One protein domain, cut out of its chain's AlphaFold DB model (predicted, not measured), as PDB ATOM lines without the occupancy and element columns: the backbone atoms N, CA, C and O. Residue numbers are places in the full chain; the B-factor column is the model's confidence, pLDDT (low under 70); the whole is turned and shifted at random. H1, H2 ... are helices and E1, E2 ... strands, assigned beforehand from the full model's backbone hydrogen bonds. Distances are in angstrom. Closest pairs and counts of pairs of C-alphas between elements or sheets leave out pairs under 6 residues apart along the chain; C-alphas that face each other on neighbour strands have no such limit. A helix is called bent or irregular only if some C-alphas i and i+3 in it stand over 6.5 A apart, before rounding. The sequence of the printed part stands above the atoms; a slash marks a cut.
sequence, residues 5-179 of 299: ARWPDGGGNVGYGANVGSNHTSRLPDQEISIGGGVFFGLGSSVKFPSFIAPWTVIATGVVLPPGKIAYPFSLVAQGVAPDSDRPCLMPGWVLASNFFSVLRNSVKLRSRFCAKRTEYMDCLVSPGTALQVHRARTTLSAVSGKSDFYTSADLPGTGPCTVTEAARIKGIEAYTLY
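AT A GLANCE: This is residues 5 to 179 of the 299 residues of an uncharacterized protein of Candidatus Fermentibacter daniensis (UniProt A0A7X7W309). With little regular structure, the residues before E4 wind in stacked turns, E1, E2 and E3 side by side in one wall, short pairings such as residues 40 to 41 with 58 to 59 in another. H3 packs on E5, H1 and H2. The 175 printed residues have five named strands, then three named helices: mixed class, 66 residues in named elements, compact, radius of gyration of the C-alphas 15.8 A, spans 50 by 44 by 25 A.

HOW THE PARTS SIT: E2, residues 51 to 53, is parallel to E1, residues 32 to 35, with N 34 and O 51 2.9 A apart, and to E3, residues 68 to 70, with N 70 and O 52 2.8 A apart. E4, residues 76 to 78, and E5, residues 89 to 91, form an antiparallel hairpin, N 78 and O 89 2.8 A apart. H3, residues 166 to 179, touches H1, residues 94 to 113, with H1's residues 94 to 97 alone; the closest C-alphas, of Ala 97 and Ala 175, are 5.5 A apart. H2, residues 128 to 143, and H3 form a helical hairpin, closest C-alphas Arg 138 and Ile 173, 5.4 A. In H2 and H3 every O i to N i+4 pair is within hydrogen-bond range, in H1 12 of 16.

IN THESE COORDINATES: E1 begins at C-alpha 32 (82.877, 116.301, -18.122); H3, 20.0 A long, ends at C-alpha 179 (95.101, 109.079, 7.710). H1, 25.9 A, is irregular, C-alphas 98 and 101 being 8.7 A apart; H2 is 22.2 A.

THE WHOLE: The printed part has no cut. Links E1 to E2, E2 to E3, H1 to H2 and H2 to H3 are long. Residues 22 to 29 and 82 to 84 have pLDDT under 70.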
ATOM      1  N   ALA A   5      80.359 119.981 -14.865       88.56
ATOM      2  CA  ALA A   5      81.099 119.782 -13.631       88.56
ATOM      3  C   ALA A   5      80.207 119.055 -12.623       88.56
ATOM      4  O   ALA A   5      79.249 119.622 -12.098       88.56
ATOM      5  N   ARG A   6      80.512 117.781 -12.365       91.38
ATOM      6  CA  ARG A   6      79.782 116.953 -11.405       91.38
ATOM      7  C   ARG A   6      80.501 116.967 -10.058       91.38
ATOM      8  O   ARG A   6      81.556 116.350  -9.916       91.38
ATOM      9  N   TRP A   7      79.888 117.614  -9.066       92.38
ATOM     10  CA  TRP A   7      80.435 117.752  -7.712       92.38
ATOM     11  C   TRP A   7      79.396 117.440  -6.615       92.38
ATOM     12  O   TRP A   7      78.952 118.345  -5.912       92.38
ATOM     13  N   PRO A   8      78.956 116.174  -6.479       87.00
ATOM     14  CA  PRO A   8      77.844 115.806  -5.600       87.00
ATOM     15  C   PRO A   8      78.161 116.026  -4.117       87.00
ATOM     16  O   PRO A   8      77.317 116.536  -3.389       87.00
ATOM     17  N   ASP A   9      79.385 115.700  -3.692       86.00
ATOM     18  CA  ASP A   9      79.822 115.852  -2.298       86.00
ATOM     19  C   ASP A   9      80.051 117.326  -1.919       86.00
ATOM     20  O   ASP A   9      80.054 117.687  -0.744       86.00
ATOM     21  N   GLY A  10      80.265 118.188  -2.923       89.19
ATOM     22  CA  GLY A  10      80.530 119.609  -2.751       89.19
ATOM     23  C   GLY A  10      81.649 119.897  -1.745       89.19
ATOM     24  O   GLY A  10      82.707 119.264  -1.727       89.19
ATOM     25  N   GLY A  11      81.425 120.915  -0.919       86.94
ATOM     26  CA  GLY A  11      82.271 121.239   0.229       86.94
ATOM     27  C   GLY A  11      83.685 121.738  -0.077       86.94
ATOM     28  O   GLY A  11      84.486 121.926   0.836       86.94
ATOM     29  N   GLY A  12      84.011 121.975  -1.344       90.50
ATOM     30  CA  GLY A  12      85.263 122.604  -1.735       90.50
ATOM     31  C   GLY A  12      85.155 124.106  -1.948       90.50
ATOM     32  O   GLY A  12      84.161 124.739  -1.595       90.50
ATOM     33  N   ASN A  13      86.201 124.691  -2.531       93.31
ATOM     34  CA  ASN A  13      86.198 126.113  -2.873       93.31
ATOM     35  C   ASN A  13      86.778 126.332  -4.277       93.31
ATOM     36  O   ASN A  13      87.649 125.587  -4.731       93.31
ATOM     37  N   VAL A  14      86.293 127.374  -4.947       95.38
ATOM     38  CA  VAL A  14      86.746 127.793  -6.276       95.38
ATOM     39  C   VAL A  14      87.333 129.191  -6.144       95.38
ATOM     40  O   VAL A  14      86.639 130.131  -5.758       95.38
ATOM     41  N   GLY A  15      88.628 129.314  -6.403       95.81
ATOM     42  CA  GLY A  15      89.338 130.579  -6.402       95.81
ATOM     43  C   GLY A  15      88.905 131.477  -7.562       95.81
ATOM     44  O   GLY A  15      88.486 131.004  -8.617       95.81
ATOM     45  N   TYR A  16      89.045 132.790  -7.379       95.69
ATOM     46  CA  TYR A  16      88.805 133.761  -8.441       95.69
ATOM     47  C   TYR A  16      89.627 133.436  -9.700       95.69
ATOM     48  O   TYR A  16      90.819 133.124  -9.620       95.69
ATOM     49  N   GLY A  17      88.974 133.496 -10.861       93.06
ATOM     50  CA  GLY A  17      89.589 133.209 -12.158       93.06
ATOM     51  C   GLY A  17      89.905 131.732 -12.418       93.06
ATOM     52  O   GLY A  17      90.517 131.434 -13.440       93.06
ATOM     53  N   ALA A  18      89.521 130.804 -11.530       94.75
ATOM     54  CA  ALA A  18      89.674 129.378 -11.794       94.75
ATOM     55  C   ALA A  18      88.764 128.940 -12.957       94.75
ATOM     56  O   ALA A  18      87.537 128.981 -12.874       94.75
ATOM     57  N   ASN A  19      89.380 128.489 -14.042       91.69
ATOM     58  CA  ASN A  19      88.742 128.006 -15.257       91.69
ATOM     59  C   ASN A  19      88.532 126.489 -15.172       91.69
ATOM     60  O   ASN A  19      89.288 125.708 -15.759       91.69
ATOM     61  N   VAL A  20      87.506 126.072 -14.429       87.81
ATOM     62  CA  VAL A  20      87.104 124.664 -14.286       87.81
ATOM     63  C   VAL A  20      86.148 124.298 -15.427       87.81
ATOM     64  O   VAL A  20      84.936 124.419 -15.283       87.81
ATOM     65  N   GLY A  21      86.692 123.887 -16.580       70.06
ATOM     66  CA  GLY A  21      85.880 123.466 -17.735       70.06
ATOM     67  C   GLY A  21      86.010 124.275 -19.014       70.06
ATOM     68  O   GLY A  21      85.048 124.438 -19.755       70.06
ATOM     69  N   SER A  22      87.217 124.734 -19.329       61.62
ATOM     70  CA  SER A  22      87.495 125.381 -20.614       61.62
ATOM     71  C   SER A  22      88.069 124.366 -21.604       61.62
ATOM     72  O   SER A  22      89.290 124.251 -21.692       61.62
ATOM     73  N   ASN A  23      87.213 123.617 -22.312       65.19
ATOM     74  CA  ASN A  23      87.609 122.800 -23.469       65.19
ATOM     75  C   ASN A  23      86.466 122.674 -24.493       65.19
ATOM     76  O   ASN A  23      85.469 122.013 -24.233       65.19
ATOM     77  N   HIS A  24      86.666 123.239 -25.687       58.81
ATOM     78  CA  HIS A  24      85.904 122.912 -26.893       58.81
ATOM     79  C   HIS A  24      86.827 122.089 -27.797       58.81
ATOM     80  O   HIS A  24      87.800 122.616 -28.331       58.81
ATOM     81  N   THR A  25      86.581 120.783 -27.937       65.06
ATOM     82  CA  THR A  25      87.501 119.901 -28.686       65.06
ATOM     83  C   THR A  25      87.208 119.845 -30.184       65.06
ATOM     84  O   THR A  25      87.963 119.192 -30.897       65.06
ATOM     85  N   SER A  26      86.103 120.465 -30.636       65.75
ATOM     86  CA  SER A  26      85.533 120.432 -32.002       65.75
ATOM     87  C   SER A  26      85.341 119.038 -32.626       65.75
ATOM     88  O   SER A  26      84.921 118.945 -33.776       65.75
ATOM     89  N   ARG A  27      85.668 117.962 -31.899       69.00
ATOM     90  CA  ARG A  27      85.700 116.567 -32.367       69.00
ATOM     91  C   ARG A  27      84.628 115.717 -31.699       69.00
ATOM     92  O   ARG A  27      83.993 114.911 -32.367       69.00
ATOM     93  N   LEU A  28      84.435 115.887 -30.393       66.50
ATOM     94  CA  LEU A  28      83.405 115.201 -29.617       66.50
ATOM     95  C   LEU A  28      82.494 116.229 -28.937       66.50
ATOM     96  O   LEU A  28      82.977 117.318 -28.605       66.50
ATOM     97  N   PRO A  29      81.211 115.891 -28.700       62.44
ATOM     98  CA  PRO A  29      80.357 116.669 -27.816       62.44
ATOM     99  C   PRO A  29      81.041 116.851 -26.458       62.44
ATOM    100  O   PRO A  29      81.750 115.957 -25.996       62.44
ATOM    101  N   ASP A  30      80.828 118.020 -25.868       70.31
ATOM    102  CA  ASP A  30      81.334 118.468 -24.570       70.31
ATOM    103  C   ASP A  30      81.601 117.351 -23.542       70.31
ATOM    104  O   ASP A  30      80.761 116.483 -23.302       70.31
ATOM    105  N   GLN A  31      82.788 117.390 -22.933       84.50
ATOM    106  CA  GLN A  31      83.247 116.421 -21.934       84.50
ATOM    107  C   GLN A  31      82.936 116.895 -20.508       84.50
ATOM    108  O   GLN A  31      82.495 118.024 -20.289       84.50
ATOM    109  N   GLU A  32      83.197 116.036 -19.524       88.38
ATOM    110  CA  GLU A  32      82.877 116.301 -18.122       88.38
ATOM    111  C   GLU A  32      84.096 116.265 -17.192       88.38
ATOM    112  O   GLU A  32      85.141 115.675 -17.495       88.38
ATOM    113  N   ILE A  33      83.924 116.886 -16.025       92.19
ATOM    114  CA  ILE A  33      84.767 116.680 -14.851       92.19
ATOM    115  C   ILE A  33      83.965 116.055 -13.713       92.19
ATOM    116  O   ILE A  33      82.868 116.505 -13.380       92.19
ATOM    117  N   SER A  34      84.556 115.049 -13.072       94.75
ATOM    118  CA  SER A  34      84.093 114.512 -11.795       94.75
ATOM    119  C   SER A  34      84.976 115.037 -10.666       94.75
ATOM    120  O   SER A  34      86.200 114.889 -10.701       94.75
ATOM    121  N   ILE A  35      84.354 115.684  -9.680       95.62
ATOM    122  CA  ILE A  35      85.032 116.396  -8.596       95.62
ATOM    123  C   ILE A  35      84.675 115.731  -7.264       95.62
ATOM    124  O   ILE A  35      83.498 115.638  -6.907       95.62
ATOM    125  N   GLY A  36      85.692 115.273  -6.533       95.25
ATOM    126  CA  GLY A  36      85.537 114.739  -5.181       95.25
ATOM    127  C   GLY A  36      85.236 115.819  -4.136       95.25
ATOM    128  O   GLY A  36      85.532 117.001  -4.326       95.25
ATOM    129  N   GLY A  37      84.658 115.417  -3.004       93.88
ATOM    130  CA  GLY A  37      84.383 116.322  -1.884       93.88
ATOM    131  C   GLY A  37      85.613 117.106  -1.417       93.88
ATOM    132  O   GLY A  37      86.727 116.585  -1.401       93.88
ATOM    133  N   GLY A  38      85.431 118.381  -1.071       93.75
ATOM    134  CA  GLY A  38      86.488 119.201  -0.468       93.75
ATOM    135  C   GLY A  38      87.617 119.658  -1.406       93.75
ATOM    136  O   GLY A  38      88.580 120.256  -0.929       93.75
ATOM    137  N   VAL A  39      87.530 119.411  -2.721       96.56
ATOM    138  CA  VAL A  39      88.530 119.880  -3.704       96.56
ATOM    139  C   VAL A  39      88.656 121.408  -3.698       96.56
ATOM    140  O   VAL A  39      87.667 122.139  -3.619       96.56
ATOM    141  N   PHE A  40      89.881 121.917  -3.807       97.19
ATOM    142  CA  PHE A  40      90.149 123.349  -3.903       97.19
ATOM    143  C   PHE A  40      90.766 123.701  -5.252       97.19
ATOM    144  O   PHE A  40      91.868 123.255  -5.562       97.19
ATOM    145  N   PHE A  41      90.087 124.537  -6.036       97.56
ATOM    146  CA  PHE A  41      90.648 125.098  -7.264       97.56
ATOM    147  C   PHE A  41      91.291 126.448  -6.955       97.56
ATOM    148  O   PHE A  41      90.597 127.399  -6.602       97.56
ATOM    149  N   GLY A  42      92.614 126.535  -7.059       97.12
ATOM    150  CA  GLY A  42      93.383 127.745  -6.786       97.12
ATOM    151  C   GLY A  42      93.102 128.871  -7.779       97.12
ATOM    152  O   GLY A  42      92.570 128.652  -8.871       97.12
ATOM    153  N   LEU A  43      93.480 130.091  -7.394       96.56
ATOM    154  CA  LEU A  43      93.263 131.304  -8.189       96.56
ATOM    155  C   LEU A  43      93.839 131.140  -9.602       96.56
ATOM    156  O   LEU A  43      94.962 130.672  -9.754       96.56
ATOM    157  N   GLY A  44      93.086 131.503 -10.639       94.81
ATOM    158  CA  GLY A  44      93.572 131.449 -12.025       94.81
ATOM    159  C   GLY A  44      93.946 130.057 -12.563       94.81
ATOM    160  O   GLY A  44      94.498 129.971 -13.656       94.81
ATOM    161  N   SER A  45      93.690 128.970 -11.823       95.31
ATOM    162  CA  SER A  45      93.956 127.607 -12.307       95.31
ATOM    163  C   SER A  45      93.089 127.280 -13.528       95.31
ATOM    164  O   SER A  45      91.973 127.777 -13.652       95.31
ATOM    165  N   SER A  46      93.568 126.450 -14.453       93.94
ATOM    166  CA  SER A  46      92.793 125.993 -15.611       93.94
ATOM    167  C   SER A  46      92.756 124.476 -15.651       93.94
ATOM    168  O   SER A  46      93.776 123.838 -15.886       93.94
ATOM    169  N   VAL A  47      91.575 123.896 -15.443       93.62
ATOM    170  CA  VAL A  47      91.384 122.443 -15.451       93.62
ATOM    171  C   VAL A  47      90.680 122.030 -16.735       93.62
ATOM    172  O   VAL A  47      89.566 122.476 -17.028       93.62
ATOM    173  N   LYS A  48      91.366 121.197 -17.519       91.69
ATOM    174  CA  LYS A  48      90.946 120.752 -18.848       91.69
ATOM    175  C   LYS A  48      90.166 119.437 -18.774       91.69
ATOM    176  O   LYS A  48      90.420 118.597 -17.918       91.69
ATOM    177  N   PHE A  49      89.193 119.256 -19.662       89.88
ATOM    178  CA  PHE A  49      88.319 118.073 -19.700       89.88
ATOM    179  C   PHE A  49      88.791 117.037 -20.747       89.88
ATOM    180  O   PHE A  49      89.402 117.454 -21.735       89.88
ATOM    181  N   PRO A  50      88.528 115.724 -20.549       91.25
ATOM    182  CA  PRO A  50      87.836 115.152 -19.393       91.25
ATOM    183  C   PRO A  50      88.755 115.074 -18.169       91.25
ATOM    184  O   PRO A  50      89.961 114.868 -18.307       91.25
ATOM    185  N   SER A  51      88.189 115.226 -16.971       93.12
ATOM    186  CA  SER A  51      88.974 115.164 -15.733       93.12
ATOM    187  C   SER A  51      88.273 114.411 -14.606       93.12
ATOM    188  O   SER A  51      87.056 114.446 -14.458       93.12
ATOM    189  N   PHE A  52      89.060 113.754 -13.763       96.00
ATOM    190  CA  PHE A  52      88.607 113.235 -12.473       96.00
ATOM    191  C   PHE A  52      89.563 113.740 -11.401       96.00
ATOM    192  O   PHE A  52      90.767 113.533 -11.537       96.00
ATOM    193  N   ILE A  53      89.044 114.372 -10.351       97.44
ATOM    194  CA  ILE A  53      89.850 114.915  -9.254       97.44
ATOM    195  C   ILE A  53      89.420 114.265  -7.941       97.44
ATOM    196  O   ILE A  53      88.278 114.423  -7.507       97.44
ATOM    197  N   ALA A  54      90.345 113.545  -7.308       97.44
ATOM    198  CA  ALA A  54      90.121 112.882  -6.030       97.44
ATOM    199  C   ALA A  54      89.794 113.880  -4.896       97.44
ATOM    200  O   ALA A  54      90.266 115.025  -4.933       97.44
ATOM    201  N   PRO A  55      89.037 113.454  -3.863       97.00
ATOM    202  CA  PRO A  55      88.637 114.300  -2.741       97.00
ATOM    203  C   PRO A  55      89.803 115.029  -2.076       97.00
ATOM    204  O   PRO A  55      90.923 114.517  -2.017       97.00
ATOM    205  N   TRP A  56      89.523 116.219  -1.549       97.25
ATOM    206  CA  TRP A  56      90.462 117.045  -0.782       97.25
ATOM    207  C   TRP A  56      91.741 117.454  -1.525       97.25
ATOM    208  O   TRP A  56      92.684 117.950  -0.913       97.25
ATOM    209  N   THR A  57      91.788 117.265  -2.844       98.06
ATOM    210  CA  THR A  57      92.916 117.697  -3.670       98.06
ATOM    211  C   THR A  57      92.892 119.211  -3.854       98.06
ATOM    212  O   THR A  57      91.850 119.803  -4.136       98.06
ATOM    213  N   VAL A  58      94.056 119.840  -3.733       98.38
ATOM    214  CA  VAL A  58      94.283 121.252  -4.031       98.38
ATOM    215  C   VAL A  58      94.935 121.369  -5.403       98.38
ATOM    216  O   VAL A  58      96.020 120.840  -5.620       98.38
ATOM    217  N   ILE A  59      94.310 122.110  -6.313       97.94
ATOM    218  CA  ILE A  59      94.949 122.602  -7.535       97.94
ATOM    219  C   ILE A  59      95.534 123.974  -7.209       97.94
ATOM    220  O   ILE A  59      94.793 124.876  -6.827       97.94
ATOM    221  N   ALA A  60      96.851 124.139  -7.295       97.62
ATOM    222  CA  ALA A  60      97.499 125.389  -6.920       97.62
ATOM    223  C   ALA A  60      97.132 126.546  -7.865       97.62
ATOM    224  O   ALA A  60      96.650 126.362  -8.985       97.62
ATOM    225  N   THR A  61      97.378 127.766  -7.392       96.50
ATOM    226  CA  THR A  61      97.205 128.999  -8.164       96.50
ATOM    227  C   THR A  61      97.958 128.935  -9.494       96.50
ATOM    228  O   THR A  61      99.122 128.543  -9.526       96.50
ATOM    229  N   GLY A  62      97.296 129.338 -10.580       94.25
ATOM    230  CA  GLY A  62      97.881 129.443 -11.920       94.25
ATOM    231  C   GLY A  62      98.198 128.114 -12.611       94.25
ATOM    232  O   GLY A  62      98.683 128.131 -13.738       94.25
ATOM    233  N   VAL A  63      97.920 126.968 -11.982       95.06
ATOM    234  CA  VAL A  63      98.208 125.658 -12.579       95.06
ATOM    235  C   VAL A  63      97.294 125.398 -13.767       95.06
ATOM    236  O   VAL A  63      96.070 125.476 -13.647       95.06
ATOM    237  N   VAL A  64      97.887 125.007 -14.893       93.56
ATOM    238  CA  VAL A  64      97.161 124.410 -16.016       93.56
ATOM    239  C   VAL A  64      97.224 122.896 -15.863       93.56
ATOM    240  O   VAL A  64      98.292 122.302 -15.963       93.56
ATOM    241  N   LEU A  65      96.077 122.274 -15.609       94.00
ATOM    242  CA  LEU A  65      95.935 120.830 -15.487       94.00
ATOM    243  C   LEU A  65      95.364 120.262 -16.794       94.00
ATOM    244  O   LEU A  65      94.181 120.494 -17.080       94.00
ATOM    245  N   PRO A  66      96.165 119.529 -17.593       93.06
ATOM    246  CA  PRO A  66      95.670 118.833 -18.773       93.06
ATOM    247  C   PRO A  66      94.617 117.773 -18.417       93.06
ATOM    248  O   PRO A  66      94.479 117.398 -17.250       93.06
ATOM    249  N   PRO A  67      93.887 117.251 -19.415       92.88
ATOM    250  CA  PRO A  67      92.899 116.214 -19.171       92.88
ATOM    251  C   PRO A  67      93.511 114.959 -18.544       92.88
ATOM    252  O   PRO A  67      94.578 114.502 -18.960       92.88
ATOM    253  N   GLY A  68      92.825 114.373 -17.568       94.06
ATOM    254  CA  GLY A  68      93.279 113.142 -16.938       94.06
ATOM    255  C   GLY A  68      92.610 112.824 -15.608       94.06
ATOM    256  O   GLY A  68      91.815 113.583 -15.055       94.06
ATOM    257  N   LYS A  69      92.943 111.646 -15.085       96.75
ATOM    258  CA  LYS A  69      92.449 111.154 -13.800       96.75
ATOM    259  C   LYS A  69      93.503 111.378 -12.723       96.75
ATOM    260  O   LYS A  69      94.522 110.701 -12.762       96.75
ATOM    261  N   ILE A  70      93.219 112.258 -11.765       97.88
ATOM    262  CA  ILE A  70      93.965 112.452 -10.515       97.88
ATOM    263  C   ILE A  70      93.272 111.642  -9.414       97.88
ATOM    264  O   ILE A  70      92.268 112.069  -8.851       97.88
ATOM    265  N   ALA A  71      93.781 110.446  -9.133       98.00
ATOM    266  CA  ALA A  71      93.189 109.450  -8.236       98.00
ATOM    267  C   ALA A  71      93.794 109.438  -6.819       98.00
ATOM    268  O   ALA A  71      93.545 108.502  -6.064       98.00
ATOM    269  N   TYR A  72      94.585 110.454  -6.470       98.56
ATOM    270  CA  TYR A  72      95.310 110.566  -5.204       98.56
ATOM    271  C   TYR A  72      94.625 111.620  -4.318       98.56
ATOM    272  O   TYR A  72      94.763 112.811  -4.605       98.56
ATOM    273  N   PRO A  73      93.866 111.239  -3.272       98.25
ATOM    274  CA  PRO A  73      93.173 112.197  -2.410       98.25
ATOM    275  C   PRO A  73      94.142 113.055  -1.592       98.25
ATOM    276  O   PRO A  73      95.304 112.689  -1.417       98.25
ATOM    277  N   PHE A  74      93.663 114.176  -1.051       98.50
ATOM    278  CA  PHE A  74      94.455 115.077  -0.197       98.50
ATOM    279  C   PHE A  74      95.764 115.563  -0.840       98.50
ATOM    280  O   PHE A  74      96.728 115.881  -0.143       98.50
ATOM    281  N   SER A  75      95.833 115.579  -2.168       98.56
ATOM    282  CA  SER A  75      97.060 115.913  -2.887       98.56
ATOM    283  C   SER A  75      97.181 117.406  -3.147       98.56
ATOM    284  O   SER A  75      96.191 118.134  -3.139       98.56
ATOM    285  N   LEU A  76      98.394 117.854  -3.452       98.50
ATOM    286  CA  LEU A  76      98.635 119.147  -4.084       98.50
ATOM    287  C   LEU A  76      99.039 118.916  -5.541       98.50
ATOM    288  O   LEU A  76      99.979 118.174  -5.803       98.50
ATOM    289  N   VAL A  77      98.353 119.566  -6.476       98.12
ATOM    290  CA  VAL A  77      98.804 119.717  -7.861       98.12
ATOM    291  C   VAL A  77      99.425 121.100  -7.991       98.12
ATOM    292  O   VAL A  77      98.736 122.106  -7.828       98.12
ATOM    293  N   ALA A  78     100.722 121.151  -8.265       96.62
ATOM    294  CA  ALA A  78     101.495 122.373  -8.446       96.62
ATOM    295  C   ALA A  78     102.052 122.455  -9.872       96.62
ATOM    296  O   ALA A  78     102.032 121.474 -10.615       96.62
ATOM    297  N   GLN A  79     102.562 123.624 -10.258       90.69
ATOM    298  CA  GLN A  79     103.301 123.749 -11.513       90.69
ATOM    299  C   GLN A  79     104.555 122.867 -11.452       90.69
ATOM    300  O   GLN A  79     105.162 122.721 -10.387       90.69
ATOM    301  N   GLY A  80     104.926 122.277 -12.588       84.00
ATOM    302  CA  GLY A  80     106.194 121.574 -12.723       84.00
ATOM    303  C   GLY A  80     107.368 122.473 -12.358       84.00
ATOM    304  O   GLY A  80     107.360 123.679 -12.613       84.00
ATOM    305  N   VAL A  81     108.385 121.870 -11.760       75.50
ATOM    306  CA  VAL A  81     109.697 122.490 -11.569       75.50
ATOM    307  C   VAL A  81     110.690 121.776 -12.477       75.50
ATOM    308  O   VAL A  81     110.471 120.619 -12.837       75.50
ATOM    309  N   ALA A  82     111.763 122.465 -12.869       63.81
ATOM    310  CA  ALA A  82     112.785 121.890 -13.741       63.81
ATOM    311  C   ALA A  82     113.244 120.499 -13.237       63.81
ATOM    312  O   ALA A  82     113.384 120.313 -12.024       63.81
ATOM    313  N   PRO A  83     113.481 119.528 -14.141       64.56
ATOM    314  CA  PRO A  83     113.620 119.688 -15.594       64.56
ATOM    315  C   PRO A  83     112.310 119.624 -16.397       64.56
ATOM    316  O   PRO A  83     112.317 120.000 -17.563       64.56
ATOM    317  N   ASP A  84     111.196 119.190 -15.801       69.69
ATOM    318  CA  ASP A  84     109.907 119.021 -16.492       69.69
ATOM    319  C   ASP A  84     108.904 120.095 -16.040       69.69
ATOM    320  O   ASP A  84     107.946 119.832 -15.313       69.69
ATOM    321  N   SER A  85     109.164 121.349 -16.429       75.06
ATOM    322  CA  SER A  85     108.293 122.497 -16.119       75.06
ATOM    323  C   SER A  85     106.966 122.488 -16.881       75.06
ATOM    324  O   SER A  85     106.034 123.206 -16.505       75.06
ATOM    325  N   ASP A  86     106.891 121.689 -17.947       81.31
ATOM    326  CA  ASP A  86     105.750 121.628 -18.858       81.31
ATOM    327  C   ASP A  86     104.618 120.763 -18.297       81.31
ATOM    328  O   ASP A  86     103.450 120.958 -18.648       81.31
ATOM    329  N   ARG A  87     104.939 119.826 -17.396       87.75
ATOM    330  CA  ARG A  87     103.949 118.988 -16.716       87.75
ATOM    331  C   ARG A  87     103.704 119.463 -15.288       87.75
ATOM    332  O   ARG A  87     104.651 119.770 -14.570       87.75
ATOM    333  N   PRO A  88     102.447 119.494 -14.818       95.06
ATOM    334  CA  PRO A  88     102.178 119.737 -13.408       95.06
ATOM    335  C   PRO A  88     102.797 118.635 -12.533       95.06
ATOM    336  O   PRO A  88     102.890 117.475 -12.931       95.06
ATOM    337  N   CYS A  89     103.184 118.990 -11.312       95.88
ATOM    338  CA  CYS A  89     103.672 118.050 -10.312       95.88
ATOM    339  C   CYS A  89     102.543 117.709  -9.334       95.88
ATOM    340  O   CYS A  89     101.856 118.597  -8.824       95.88
ATOM    341  N   LEU A  90     102.349 116.423  -9.067       97.88
ATOM    342  CA  LEU A  90     101.427 115.913  -8.065       97.88
ATOM    343  C   LEU A  90     102.211 115.522  -6.810       97.88
ATOM    344  O   LEU A  90     103.172 114.759  -6.865       97.88
ATOM    345  N   MET A  91     101.751 116.008  -5.662       98.25
ATOM    346  CA  MET A  91     102.262 115.649  -4.344       98.25
ATOM    347  C   MET A  91     101.166 114.904  -3.572       98.25
ATOM    348  O   MET A  91     100.294 115.556  -2.981       98.25
ATOM    349  N   PRO A  92     101.163 113.558  -3.600       98.62
ATOM    350  CA  PRO A  92     100.162 112.753  -2.911       98.62
ATOM    351  C   PRO A  92     100.118 113.044  -1.409       98.62
ATOM    352  O   PRO A  92     101.161 113.199  -0.778       98.62
ATOM    353  N   GLY A  93      98.919 113.154  -0.832       98.31
ATOM    354  CA  GLY A  93      98.734 113.348   0.615       98.31
ATOM    355  C   GLY A  93      99.281 114.669   1.182       98.31
ATOM    356  O   GLY A  93      99.281 114.862   2.398       98.31
ATOM    357  N   TRP A  94      99.731 115.597   0.330       98.31
ATOM    358  CA  TRP A  94     100.369 116.843   0.756       98.31
ATOM    359  C   TRP A  94      99.506 117.679   1.704       98.31
ATOM    360  O   TRP A  94     100.033 118.275   2.642       98.31
ATOM    361  N   VAL A  95      98.188 117.717   1.495       97.69
ATOM    362  CA  VAL A  95      97.269 118.511   2.319       97.69
ATOM    363  C   VAL A  95      97.217 117.965   3.748       97.69
ATOM    364  O   VAL A  95      97.228 118.756   4.686       97.69
ATOM    365  N   LEU A  96      97.256 116.639   3.930       97.06
ATOM    366  CA  LEU A  96      97.353 116.012   5.255       97.06
ATOM    367  C   LEU A  96      98.703 116.319   5.911       97.06
ATOM    368  O   LEU A  96      98.747 116.730   7.065       97.06
ATOM    369  N   ALA A  97      99.802 116.177   5.166       95.81
ATOM    370  CA  ALA A  97     101.149 116.371   5.705       95.81
ATOM    371  C   ALA A  97     101.469 117.836   6.044       95.81
ATOM    372  O   ALA A  97     102.173 118.122   7.009       95.81
ATOM    373  N   SER A  98     100.996 118.778   5.225       94.06
ATOM    374  CA  SER A  98     101.440 120.176   5.273       94.06
ATOM    375  C   SER A  98     100.364 121.155   5.723       94.06
ATOM    376  O   SER A  98     100.722 122.280   6.082       94.06
ATOM    377  N   ASN A  99      99.084 120.772   5.671       94.62
ATOM    378  CA  ASN A  99      97.957 121.662   5.946       94.62
ATOM    379  C   ASN A  99      96.772 120.961   6.643       94.62
ATOM    380  O   ASN A  99      95.607 121.218   6.312       94.62
ATOM    381  N   PHE A 100      97.053 120.065   7.598       95.25
ATOM    382  CA  PHE A 100      96.012 119.279   8.273       95.25
ATOM    383  C   PHE A 100      94.972 120.177   8.969       95.25
ATOM    384  O   PHE A 100      93.774 119.891   8.936       95.25
ATOM    385  N   PHE A 101      95.393 121.334   9.495       95.69
ATOM    386  CA  PHE A 101      94.469 122.319  10.062       95.69
ATOM    387  C   PHE A 101      93.373 122.726   9.074       95.69
ATOM    388  O   PHE A 101      92.206 122.770   9.450       95.69
ATOM    389  N   SER A 102      93.703 122.973   7.800       93.88
ATOM    390  CA  SER A 102      92.685 123.340   6.808       93.88
ATOM    391  C   SER A 102      91.651 122.242   6.576       93.88
ATOM    392  O   SER A 102      90.484 122.562   6.358       93.88
ATOM    393  N   VAL A 103      92.055 120.972   6.653       94.00
ATOM    394  CA  VAL A 103      91.175 119.818   6.450       94.00
ATOM    395  C   VAL A 103      90.151 119.748   7.581       94.00
ATOM    396  O   VAL A 103      88.948 119.780   7.318       94.00
ATOM    397  N   LEU A 104      90.619 119.756   8.834       95.12
ATOM    398  CA  LEU A 104      89.745 119.704  10.011       95.12
ATOM    399  C   LEU A 104      88.872 120.958  10.125       95.12
ATOM    400  O   LEU A 104      87.655 120.858  10.273       95.12
ATOM    401  N   ARG A 105      89.458 122.146   9.925       94.25
ATOM    402  CA  ARG A 105      88.725 123.420   9.898       94.25
ATOM    403  C   ARG A 105      87.617 123.410   8.848       94.25
ATOM    404  O   ARG A 105      86.518 123.900   9.100       94.25
ATOM    405  N   ASN A 106      87.899 122.895   7.651       92.69
ATOM    406  CA  ASN A 106      86.902 122.827   6.591       92.69
ATOM    407  C   ASN A 106      85.805 121.810   6.932       92.69
ATOM    408  O   ASN A 106      84.646 122.147   6.727       92.69
ATOM    409  N   SER A 107      86.116 120.644   7.512       91.12
ATOM    410  CA  SER A 107      85.083 119.700   7.980       91.12
ATOM    411  C   SER A 107      84.132 120.357   9.000       91.12
ATOM    412  O   SER A 107      82.919 120.390   8.773       91.12
ATOM    413  N   VAL A 108      84.665 121.025  10.034       91.31
ATOM    414  CA  VAL A 108      83.868 121.766  11.040       91.31
ATOM    415  C   VAL A 108      83.002 122.855  10.393       91.31
ATOM    416  O   VAL A 108      81.809 123.004  10.684       91.31
ATOM    417  N   LYS A 109      83.579 123.624   9.465       90.69
ATOM    418  CA  LYS A 109      82.876 124.689   8.739       90.69
ATOM    419  C   LYS A 109      81.768 124.142   7.837       90.69
ATOM    420  O   LYS A 109      80.719 124.769   7.724       90.69
ATOM    421  N   LEU A 110      81.994 123.010   7.174       88.44
ATOM    422  CA  LEU A 110      80.996 122.376   6.317       88.44
ATOM    423  C   LEU A 110      79.831 121.851   7.142       88.44
ATOM    424  O   LEU A 110      78.686 122.121   6.796       88.44
ATOM    425  N   ARG A 111      80.127 121.182   8.260       88.69
ATOM    426  CA  ARG A 111      79.117 120.672   9.189       88.69
ATOM    427  C   ARG A 111      78.245 121.793   9.751       88.69
ATOM    428  O   ARG A 111      77.027 121.718   9.658       88.69
ATOM    429  N   SER A 112      78.853 122.866  10.260       89.44
ATOM    430  CA  SER A 112      78.114 123.995  10.856       89.44
ATOM    431  C   SER A 112      77.280 124.797   9.850       89.44
ATOM    432  O   SER A 112      76.308 125.443  10.230       89.44
ATOM    433  N   ARG A 113      77.638 124.763   8.561       88.38
ATOM    434  CA  ARG A 113      76.915 125.466   7.487       88.38
ATOM    435  C   ARG A 113      75.941 124.579   6.726       88.38
ATOM    436  O   ARG A 113      75.257 125.076   5.831       88.38
ATOM    437  N   PHE A 114      75.889 123.286   7.031       87.56
ATOM    438  CA  PHE A 114      75.007 122.369   6.336       87.56
ATOM    439  C   PHE A 114      73.550 122.640   6.723       87.56
ATOM    440  O   PHE A 114      73.117 122.365   7.837       87.56
ATOM    441  N   CYS A 115      72.789 123.196   5.783       86.19
ATOM    442  CA  CYS A 115      71.391 123.589   5.971       86.19
ATOM    443  C   CYS A 115      70.426 122.888   4.997       86.19
ATOM    444  O   CYS A 115      69.241 123.232   4.930       86.19
ATOM    445  N   ALA A 116      70.913 121.906   4.230       85.62
ATOM    446  CA  ALA A 116      70.081 121.140   3.310       85.62
ATOM    447  C   ALA A 116      69.092 120.256   4.088       85.62
ATOM    448  O   ALA A 116      69.466 119.543   5.010       85.62
ATOM    449  N   LYS A 117      67.812 120.297   3.698       85.81
ATOM    450  CA  LYS A 117      66.723 119.579   4.393       85.81
ATOM    451  C   LYS A 117      66.404 118.201   3.812       85.81
ATOM    452  O   LYS A 117      65.693 117.428   4.436       85.81
ATOM    453  N   ARG A 118      66.838 117.936   2.577       86.69
ATOM    454  CA  ARG A 118      66.503 116.723   1.802       86.69
ATOM    455  C   ARG A 118      67.711 115.815   1.580       86.69
ATOM    456  O   ARG A 118      67.654 114.897   0.769       86.69
ATOM    457  N   THR A 119      68.814 116.117   2.249       82.81
ATOM    458  CA  THR A 119      70.089 115.427   2.094       82.81
ATOM    459  C   THR A 119      70.694 115.311   3.477       82.81
ATOM    460  O   THR A 119      70.674 116.282   4.230       82.81
ATOM    461  N   GLU A 120      71.197 114.132   3.817       83.81
ATOM    462  CA  GLU A 120      71.950 113.940   5.049       83.81
ATOM    463  C   GLU A 120      73.364 114.485   4.874       83.81
ATOM    464  O   GLU A 120      73.955 114.407   3.793       83.81
ATOM    465  N   TYR A 121      73.907 115.061   5.943       82.81
ATOM    466  CA  TYR A 121      75.295 115.483   5.933       82.81
ATOM    467  C   TYR A 121      76.191 114.245   5.908       82.81
ATOM    468  O   TYR A 121      76.217 113.469   6.862       82.81
ATOM    469  N   MET A 122      76.946 114.083   4.825       79.19
ATOM    470  CA  MET A 122      77.987 113.067   4.728       79.19
ATOM    471  C   MET A 122      79.350 113.723   4.907       79.19
ATOM    472  O   MET A 122      79.764 114.557   4.097       79.19
ATOM    473  N   ASP A 123      80.064 113.332   5.959       85.00
ATOM    474  CA  ASP A 123      81.419 113.817   6.183       85.00
ATOM    475  C   ASP A 123      82.388 113.141   5.204       85.00
ATOM    476  O   ASP A 123      82.872 112.027   5.417       85.00
ATOM    477  N   CYS A 124      82.665 113.819   4.089       85.56
ATOM    478  CA  CYS A 124      83.587 113.318   3.075       85.56
ATOM    479  C   CYS A 124      85.032 113.168   3.587       85.56
ATOM    480  O   CYS A 124      85.829 112.510   2.916       85.56
ATOM    481  N   LEU A 125      85.392 113.742   4.745       91.75
ATOM    482  CA  LEU A 125      86.711 113.556   5.350       91.75
ATOM    483  C   LEU A 125      86.897 112.135   5.867       91.75
ATOM    484  O   LEU A 125      87.953 111.564   5.655       91.75
ATOM    485  N   VAL A 126      85.877 111.570   6.507       90.12
ATOM    486  CA  VAL A 126      85.941 110.257   7.167       90.12
ATOM    487  C   VAL A 126      84.981 109.256   6.526       90.12
ATOM    488  O   VAL A 126      84.486 108.347   7.178       90.12
ATOM    489  N   SER A 127      84.693 109.410   5.230       89.38
ATOM    490  CA  SER A 127      83.808 108.486   4.512       89.38
ATOM    491  C   SER A 127      84.534 107.195   4.091       89.38
ATOM    492  O   SER A 127      85.714 107.253   3.716       89.38
ATOM    493  N   PRO A 128      83.834 106.040   4.027       89.19
ATOM    494  CA  PRO A 128      84.387 104.808   3.453       89.19
ATOM    495  C   PRO A 128      84.931 104.997   2.031       89.19
ATOM    496  O   PRO A 128      86.001 104.496   1.688       89.19
ATOM    497  N   GLY A 129      84.242 105.798   1.209       90.69
ATOM    498  CA  GLY A 129      84.661 106.096  -0.161       90.69
ATOM    499  C   GLY A 129      85.981 106.870  -0.246       90.69
ATOM    500  O   GLY A 129      86.805 106.583  -1.118       90.69
ATOM    501  N   THR A 130      86.212 107.824   0.659       93.38
ATOM    502  CA  THR A 130      87.485 108.559   0.747       93.38
ATOM    503  C   THR A 130      88.591 107.650   1.265       93.38
ATOM    504  O   THR A 130      89.660 107.587   0.658       93.38
ATOM    505  N   ALA A 131      88.323 106.880   2.324       93.81
ATOM    506  CA  ALA A 131      89.289 105.930   2.864       93.81
ATOM    507  C   ALA A 131      89.723 104.879   1.831       93.81
ATOM    508  O   ALA A 131      90.906 104.555   1.752       93.81
ATOM    509  N   LEU A 132      88.813 104.437   0.955       92.19
ATOM    510  CA  LEU A 132      89.128 103.454  -0.089       92.19
ATOM    511  C   LEU A 132      90.066 104.044  -1.132       92.19
ATOM    512  O   LEU A 132      90.996 103.380  -1.593       92.19
ATOM    513  N   GLN A 133      89.826 105.297  -1.514       94.69
ATOM    514  CA  GLN A 133      90.703 106.003  -2.440       94.69
ATOM    515  C   GLN A 133      92.087 106.224  -1.828       94.69
ATOM    516  O   GLN A 133      93.077 106.011  -2.522       94.69
ATOM    517  N   VAL A 134      92.172 106.571  -0.539       97.12
ATOM    518  CA  VAL A 134      93.454 106.704   0.171       97.12
ATOM    519  C   VAL A 134      94.189 105.366   0.250       97.12
ATOM    520  O   VAL A 134      95.374 105.307  -0.073       97.12
ATOM    521  N   HIS A 135      93.496 104.282   0.609       94.69
ATOM    522  CA  HIS A 135      94.074 102.941   0.656       94.69
ATOM    523  C   HIS A 135      94.645 102.531  -0.706       94.69
ATOM    524  O   HIS A 135      95.818 102.178  -0.800       94.69
ATOM    525  N   ARG A 136      93.856 102.667  -1.781       94.75
ATOM    526  CA  ARG A 136      94.308 102.374  -3.151       94.75
ATOM    527  C   ARG A 136      95.499 103.233  -3.559       94.75
ATOM    528  O   ARG A 136      96.462 102.702  -4.098       94.75
ATOM    529  N   ALA A 137      95.450 104.535  -3.279       97.81
ATOM    530  CA  ALA A 137      96.535 105.454  -3.590       97.81
ATOM    531  C   ALA A 137      97.832 105.053  -2.871       97.81
ATOM    532  O   ALA A 137      98.869 104.937  -3.518       97.81
ATOM    533  N   ARG A 138      97.776 104.760  -1.564       97.75
ATOM    534  CA  ARG A 138      98.937 104.283  -0.797       97.75
ATOM    535  C   ARG A 138      99.481 102.969  -1.348       97.75
ATOM    536  O   ARG A 138     100.686 102.865  -1.538       97.75
ATOM    537  N   THR A 139      98.617 101.995  -1.634       95.75
ATOM    538  CA  THR A 139      99.028 100.705  -2.205       95.75
ATOM    539  C   THR A 139      99.762 100.898  -3.530       95.75
ATOM    540  O   THR A 139     100.832 100.327  -3.710       95.75
ATOM    541  N   THR A 140      99.259 101.764  -4.417       97.00
ATOM    542  CA  THR A 140      99.941 102.094  -5.677       97.00
ATOM    543  C   THR A 140     101.306 102.747  -5.439       97.00
ATOM    544  O   THR A 140     102.281 102.333  -6.057       97.00
ATOM    545  N   LEU A 141     101.414 103.719  -4.521       97.50
ATOM    546  CA  LEU A 141     102.699 104.361  -4.199       97.50
ATOM    547  C   LEU A 141     103.719 103.357  -3.641       97.50
ATOM    548  O   LEU A 141     104.897 103.417  -3.999       97.50
ATOM    549  N   SER A 142     103.274 102.436  -2.784       96.69
ATOM    550  CA  SER A 142     104.121 101.420  -2.153       96.69
ATOM    551  C   SER A 142     104.522 100.283  -3.097       96.69
ATOM    552  O   SER A 142     105.569  99.677  -2.891       96.69
ATOM    553  N   ALA A 143     103.716  99.986  -4.121       95.50
ATOM    554  CA  ALA A 143     103.968  98.895  -5.067       95.50
ATOM    555  C   ALA A 143     105.062  99.208  -6.101       95.50
ATOM    556  O   ALA A 143     105.552  98.301  -6.775       95.50
ATOM    557  N   VAL A 144     105.450 100.478  -6.243       93.19
ATOM    558  CA  VAL A 144     106.531 100.876  -7.147       93.19
ATOM    559  C   VAL A 144     107.847 100.244  -6.702       93.19
ATOM    560  O   VAL A 144     108.322 100.472  -5.587       93.19
ATOM    561  N   SER A 145     108.446  99.474  -7.610       83.56
ATOM    562  CA  SER A 145     109.768  98.877  -7.439       83.56
ATOM    563  C   SER A 145     110.836  99.766  -8.078       83.56
ATOM    564  O   SER A 145     110.660 100.276  -9.182       83.56
ATOM    565  N   GLY A 146     111.951  99.962  -7.376       80.69
ATOM    566  CA  GLY A 146     113.038 100.827  -7.836       80.69
ATOM    567  C   GLY A 146     112.825 102.317  -7.544       80.69
ATOM    568  O   GLY A 146     111.710 102.816  -7.380       80.69
ATOM    569  N   LYS A 147     113.945 103.035  -7.447       83.25
ATOM    570  CA  LYS A 147     113.977 104.478  -7.209       83.25
ATOM    571  C   LYS A 147     114.141 105.196  -8.546       83.25
ATOM    572  O   LYS A 147     115.101 104.926  -9.262       83.25
ATOM    573  N   SER A 148     113.220 106.099  -8.851       87.81
ATOM    574  CA  SER A 148     113.311 107.039  -9.970       87.81
ATOM    575  C   SER A 148     113.234 108.455  -9.418       87.81
ATOM    576  O   SER A 148     112.602 108.677  -8.387       87.81
ATOM    577  N   ASP A 149     113.843 109.427 -10.091       86.75
ATOM    578  CA  ASP A 149     113.717 110.831  -9.684       86.75
ATOM    579  C   ASP A 149     112.278 111.334  -9.869       86.75
ATOM    580  O   ASP A 149     111.761 112.097  -9.045       86.75
ATOM    581  N   PHE A 150     111.616 110.844 -10.922       90.19
ATOM    582  CA  PHE A 150     110.244 111.181 -11.273       90.19
ATOM    583  C   PHE A 150     109.471 109.942 -11.733       90.19
ATOM    584  O   PHE A 150     110.002 109.072 -12.423       90.19
ATOM    585  N   TYR A 151     108.195 109.914 -11.380       93.81
ATOM    586  CA  TYR A 151     107.216 108.908 -11.763       93.81
ATOM    587  C   TYR A 151     106.111 109.562 -12.584       93.81
ATOM    588  O   TYR A 151     105.705 110.697 -12.316       93.81
ATOM    589  N   THR A 152     105.601 108.838 -13.569       93.94
ATOM    590  CA  THR A 152     104.492 109.276 -14.425       93.94
ATOM    591  C   THR A 152     103.297 108.342 -14.265       93.94
ATOM    592  O   THR A 152     103.313 107.426 -13.447       93.94
ATOM    593  N   SER A 153     102.250 108.535 -15.066       94.25
ATOM    594  CA  SER A 153     101.100 107.627 -15.087       94.25
ATOM    595  C   SER A 153     101.428 106.207 -15.563       94.25
ATOM    596  O   SER A 153     100.623 105.308 -15.321       94.25
ATOM    597  N   ALA A 154     102.590 105.995 -16.198       93.19
ATOM    598  CA  ALA A 154     103.096 104.665 -16.531       93.19
ATOM    599  C   ALA A 154     103.512 103.878 -15.275       93.19
ATOM    600  O   ALA A 154     103.241 102.685 -15.184       93.19
ATOM    601  N   ASP A 155     104.117 104.562 -14.301       94.88
ATOM    602  CA  ASP A 155     104.615 103.963 -13.055       94.88
ATOM    603  C   ASP A 155     103.553 103.995 -11.950       94.88
ATOM    604  O   ASP A 155     103.401 103.063 -11.165       94.88
ATOM    605  N   LEU A 156     102.801 105.096 -11.899       96.50
ATOM    606  CA  LEU A 156     101.795 105.404 -10.895       96.50
ATOM    607  C   LEU A 156     100.453 105.690 -11.585       96.50
ATOM    608  O   LEU A 156     100.090 106.850 -11.803       96.50
ATOM    609  N   PRO A 157      99.661 104.657 -11.923       96.75
ATOM    610  CA  PRO A 157      98.351 104.853 -12.526       96.75
ATOM    611  C   PRO A 157      97.479 105.819 -11.713       96.75
ATOM    612  O   PRO A 157      97.411 105.758 -10.484       96.75
ATOM    613  N   GLY A 158      96.794 106.727 -12.409       96.25
ATOM    614  CA  GLY A 158      95.935 107.735 -11.782       96.25
ATOM    615  C   GLY A 158      96.643 109.014 -11.327       96.25
ATOM    616  O   GLY A 158      96.033 109.791 -10.599       96.25
ATOM    617  N   THR A 159      97.897 109.271 -11.716       96.56
ATOM    618  CA  THR A 159      98.507 110.613 -11.578       96.56
ATOM    619  C   THR A 159      98.061 111.569 -12.688       96.56
ATOM    620  O   THR A 159      98.343 112.763 -12.635       96.56
ATOM    621  N   GLY A 160      97.354 111.054 -13.699       95.06
ATOM    622  CA  GLY A 160      96.919 111.813 -14.864       95.06
ATOM    623  C   GLY A 160      98.121 112.323 -15.668       95.06
ATOM    624  O   GLY A 160      99.033 111.542 -15.944       95.06
ATOM    625  N   PRO A 161      98.135 113.604 -16.071       93.69
ATOM    626  CA  PRO A 161      99.269 114.201 -16.771       93.69
ATOM    627  C   PRO A 161     100.417 114.607 -15.832       93.69
ATOM    628  O   PRO A 161     101.428 115.118 -16.310       93.69
ATOM    629  N   CYS A 162     100.259 114.436 -14.515       96.06
ATOM    630  CA  CYS A 162     101.221 114.929 -13.544       96.06
ATOM    631  C   CYS A 162     102.422 113.992 -13.369       96.06
ATOM    632  O   CYS A 162     102.297 112.766 -13.468       96.06
ATOM    633  N   THR A 163     103.561 114.577 -13.010       95.62
ATOM    634  CA  THR A 163     104.728 113.852 -12.495       95.62
ATOM    635  C   THR A 163     104.706 113.800 -10.967       95.62
ATOM    636  O   THR A 163     104.115 114.660 -10.316       95.62
ATOM    637  N   VAL A 164     105.328 112.783 -10.373       95.69
ATOM    638  CA  VAL A 164     105.490 112.640  -8.915       95.69
ATOM    639  C   VAL A 164     106.968 112.422  -8.627       95.69
ATOM    640  O   VAL A 164     107.574 111.538  -9.220       95.69
ATOM    641  N   THR A 165     107.566 113.201  -7.728       94.62
ATOM    642  CA  THR A 165     108.960 112.969  -7.310       94.62
ATOM    643  C   THR A 165     109.046 111.846  -6.286       94.62
ATOM    644  O   THR A 165     108.085 111.591  -5.556       94.62
ATOM    645  N   GLU A 166     110.216 111.229  -6.133       94.75
ATOM    646  CA  GLU A 166     110.408 110.229  -5.074       94.75
ATOM    647  C   GLU A 166     110.151 110.790  -3.671       94.75
ATOM    648  O   GLU A 166     109.497 110.159  -2.839       94.75
ATOM    649  N   ALA A 167     110.586 112.025  -3.417       94.44
ATOM    650  CA  ALA A 167     110.315 112.696  -2.150       94.44
ATOM    651  C   ALA A 167     108.807 112.882  -1.905       94.44
ATOM    652  O   ALA A 167     108.342 112.747  -0.773       94.44
ATOM    653  N   ALA A 168     108.032 113.183  -2.953       96.19
ATOM    654  CA  ALA A 168     106.580 113.285  -2.864       96.19
ATOM    655  C   ALA A 168     105.909 111.914  -2.683       96.19
ATOM    656  O   ALA A 168     104.945 111.818  -1.924       96.19
ATOM    657  N   ARG A 169     106.429 110.851  -3.315       97.44
ATOM    658  CA  ARG A 169     105.937 109.473  -3.145       97.44
ATOM    659  C   ARG A 169     106.061 109.018  -1.692       97.44
ATOM    660  O   ARG A 169     105.063 108.600  -1.109       97.44
ATOM    661  N   ILE A 170     107.250 109.154  -1.100       96.75
ATOM    662  CA  ILE A 170     107.524 108.743   0.289       96.75
ATOM    663  C   ILE A 170     106.630 109.514   1.269       96.75
ATOM    664  O   ILE A 170     105.915 108.902   2.060       96.75
ATOM    665  N   LYS A 171     106.575 110.848   1.148       98.00
ATOM    666  CA  LYS A 171     105.689 111.682   1.980       98.00
ATOM    667  C   LYS A 171     104.213 111.323   1.814       98.00
ATOM    668  O   LYS A 171     103.454 111.373   2.777       98.00
ATOM    669  N   GLY A 172     103.800 110.947   0.604       98.38
ATOM    670  CA  GLY A 172     102.447 110.472   0.335       98.38
ATOM    671  C   GLY A 172     102.119 109.176   1.073       98.38
ATOM    672  O   GLY A 172     101.046 109.070   1.664       98.38
ATOM    673  N   ILE A 173     103.048 108.214   1.096       98.38
ATOM    674  CA  ILE A 173     102.887 106.954   1.841       98.38
ATOM    675  C   ILE A 173     102.729 107.237   3.340       98.38
ATOM    676  O   ILE A 173     101.815 106.697   3.971       98.38
ATOM    677  N   GLU A 174     103.566 108.113   3.899       98.31
ATOM    678  CA  GLU A 174     103.503 108.525   5.307       98.31
ATOM    679  C   GLU A 174     102.163 109.196   5.639       98.31
ATOM    680  O   GLU A 174     101.462 108.774   6.561       98.31
ATOM    681  N   ALA A 175     101.756 110.188   4.842       98.50
ATOM    682  CA  ALA A 175     100.512 110.929   5.036       98.50
ATOM    683  C   ALA A 175      99.268 110.034   4.938       98.50
ATOM    684  O   ALA A 175      98.342 110.149   5.742       98.50
ATOM    685  N   TYR A 176      99.238 109.114   3.973       98.56
ATOM    686  CA  TYR A 176      98.131 108.172   3.829       98.56
ATOM    687  C   TYR A 176      98.103 107.121   4.932       98.56
ATOM    688  O   TYR A 176      97.021 106.727   5.357       98.56
ATOM    689  N   THR A 177      99.261 106.706   5.443       98.06
ATOM    690  CA  THR A 177      99.338 105.815   6.608       98.06
ATOM    691  C   THR A 177      98.793 106.497   7.857       98.06
ATOM    692  O   THR A 177      97.979 105.906   8.564       98.06
ATOM    693  N   LEU A 178      99.167 107.760   8.091       97.94
ATOM    694  CA  LEU A 178      98.618 108.572   9.179       97.94
ATOM    695  C   LEU A 178      97.083 108.636   9.099       97.94
ATOM    696  O   LEU A 178      96.400 108.340  10.076       97.94
ATOM    697  N   TYR A 179      96.544 108.970   7.923       98.00
ATOM    698  CA  TYR A 179      95.101 109.079   7.710       98.00
ATOM    699  C   TYR A 179      94.367 107.745   7.909       98.00
ATOM    700  O   TYR A 179      93.344 107.712   8.588       98.00
TER     701      TYR A 179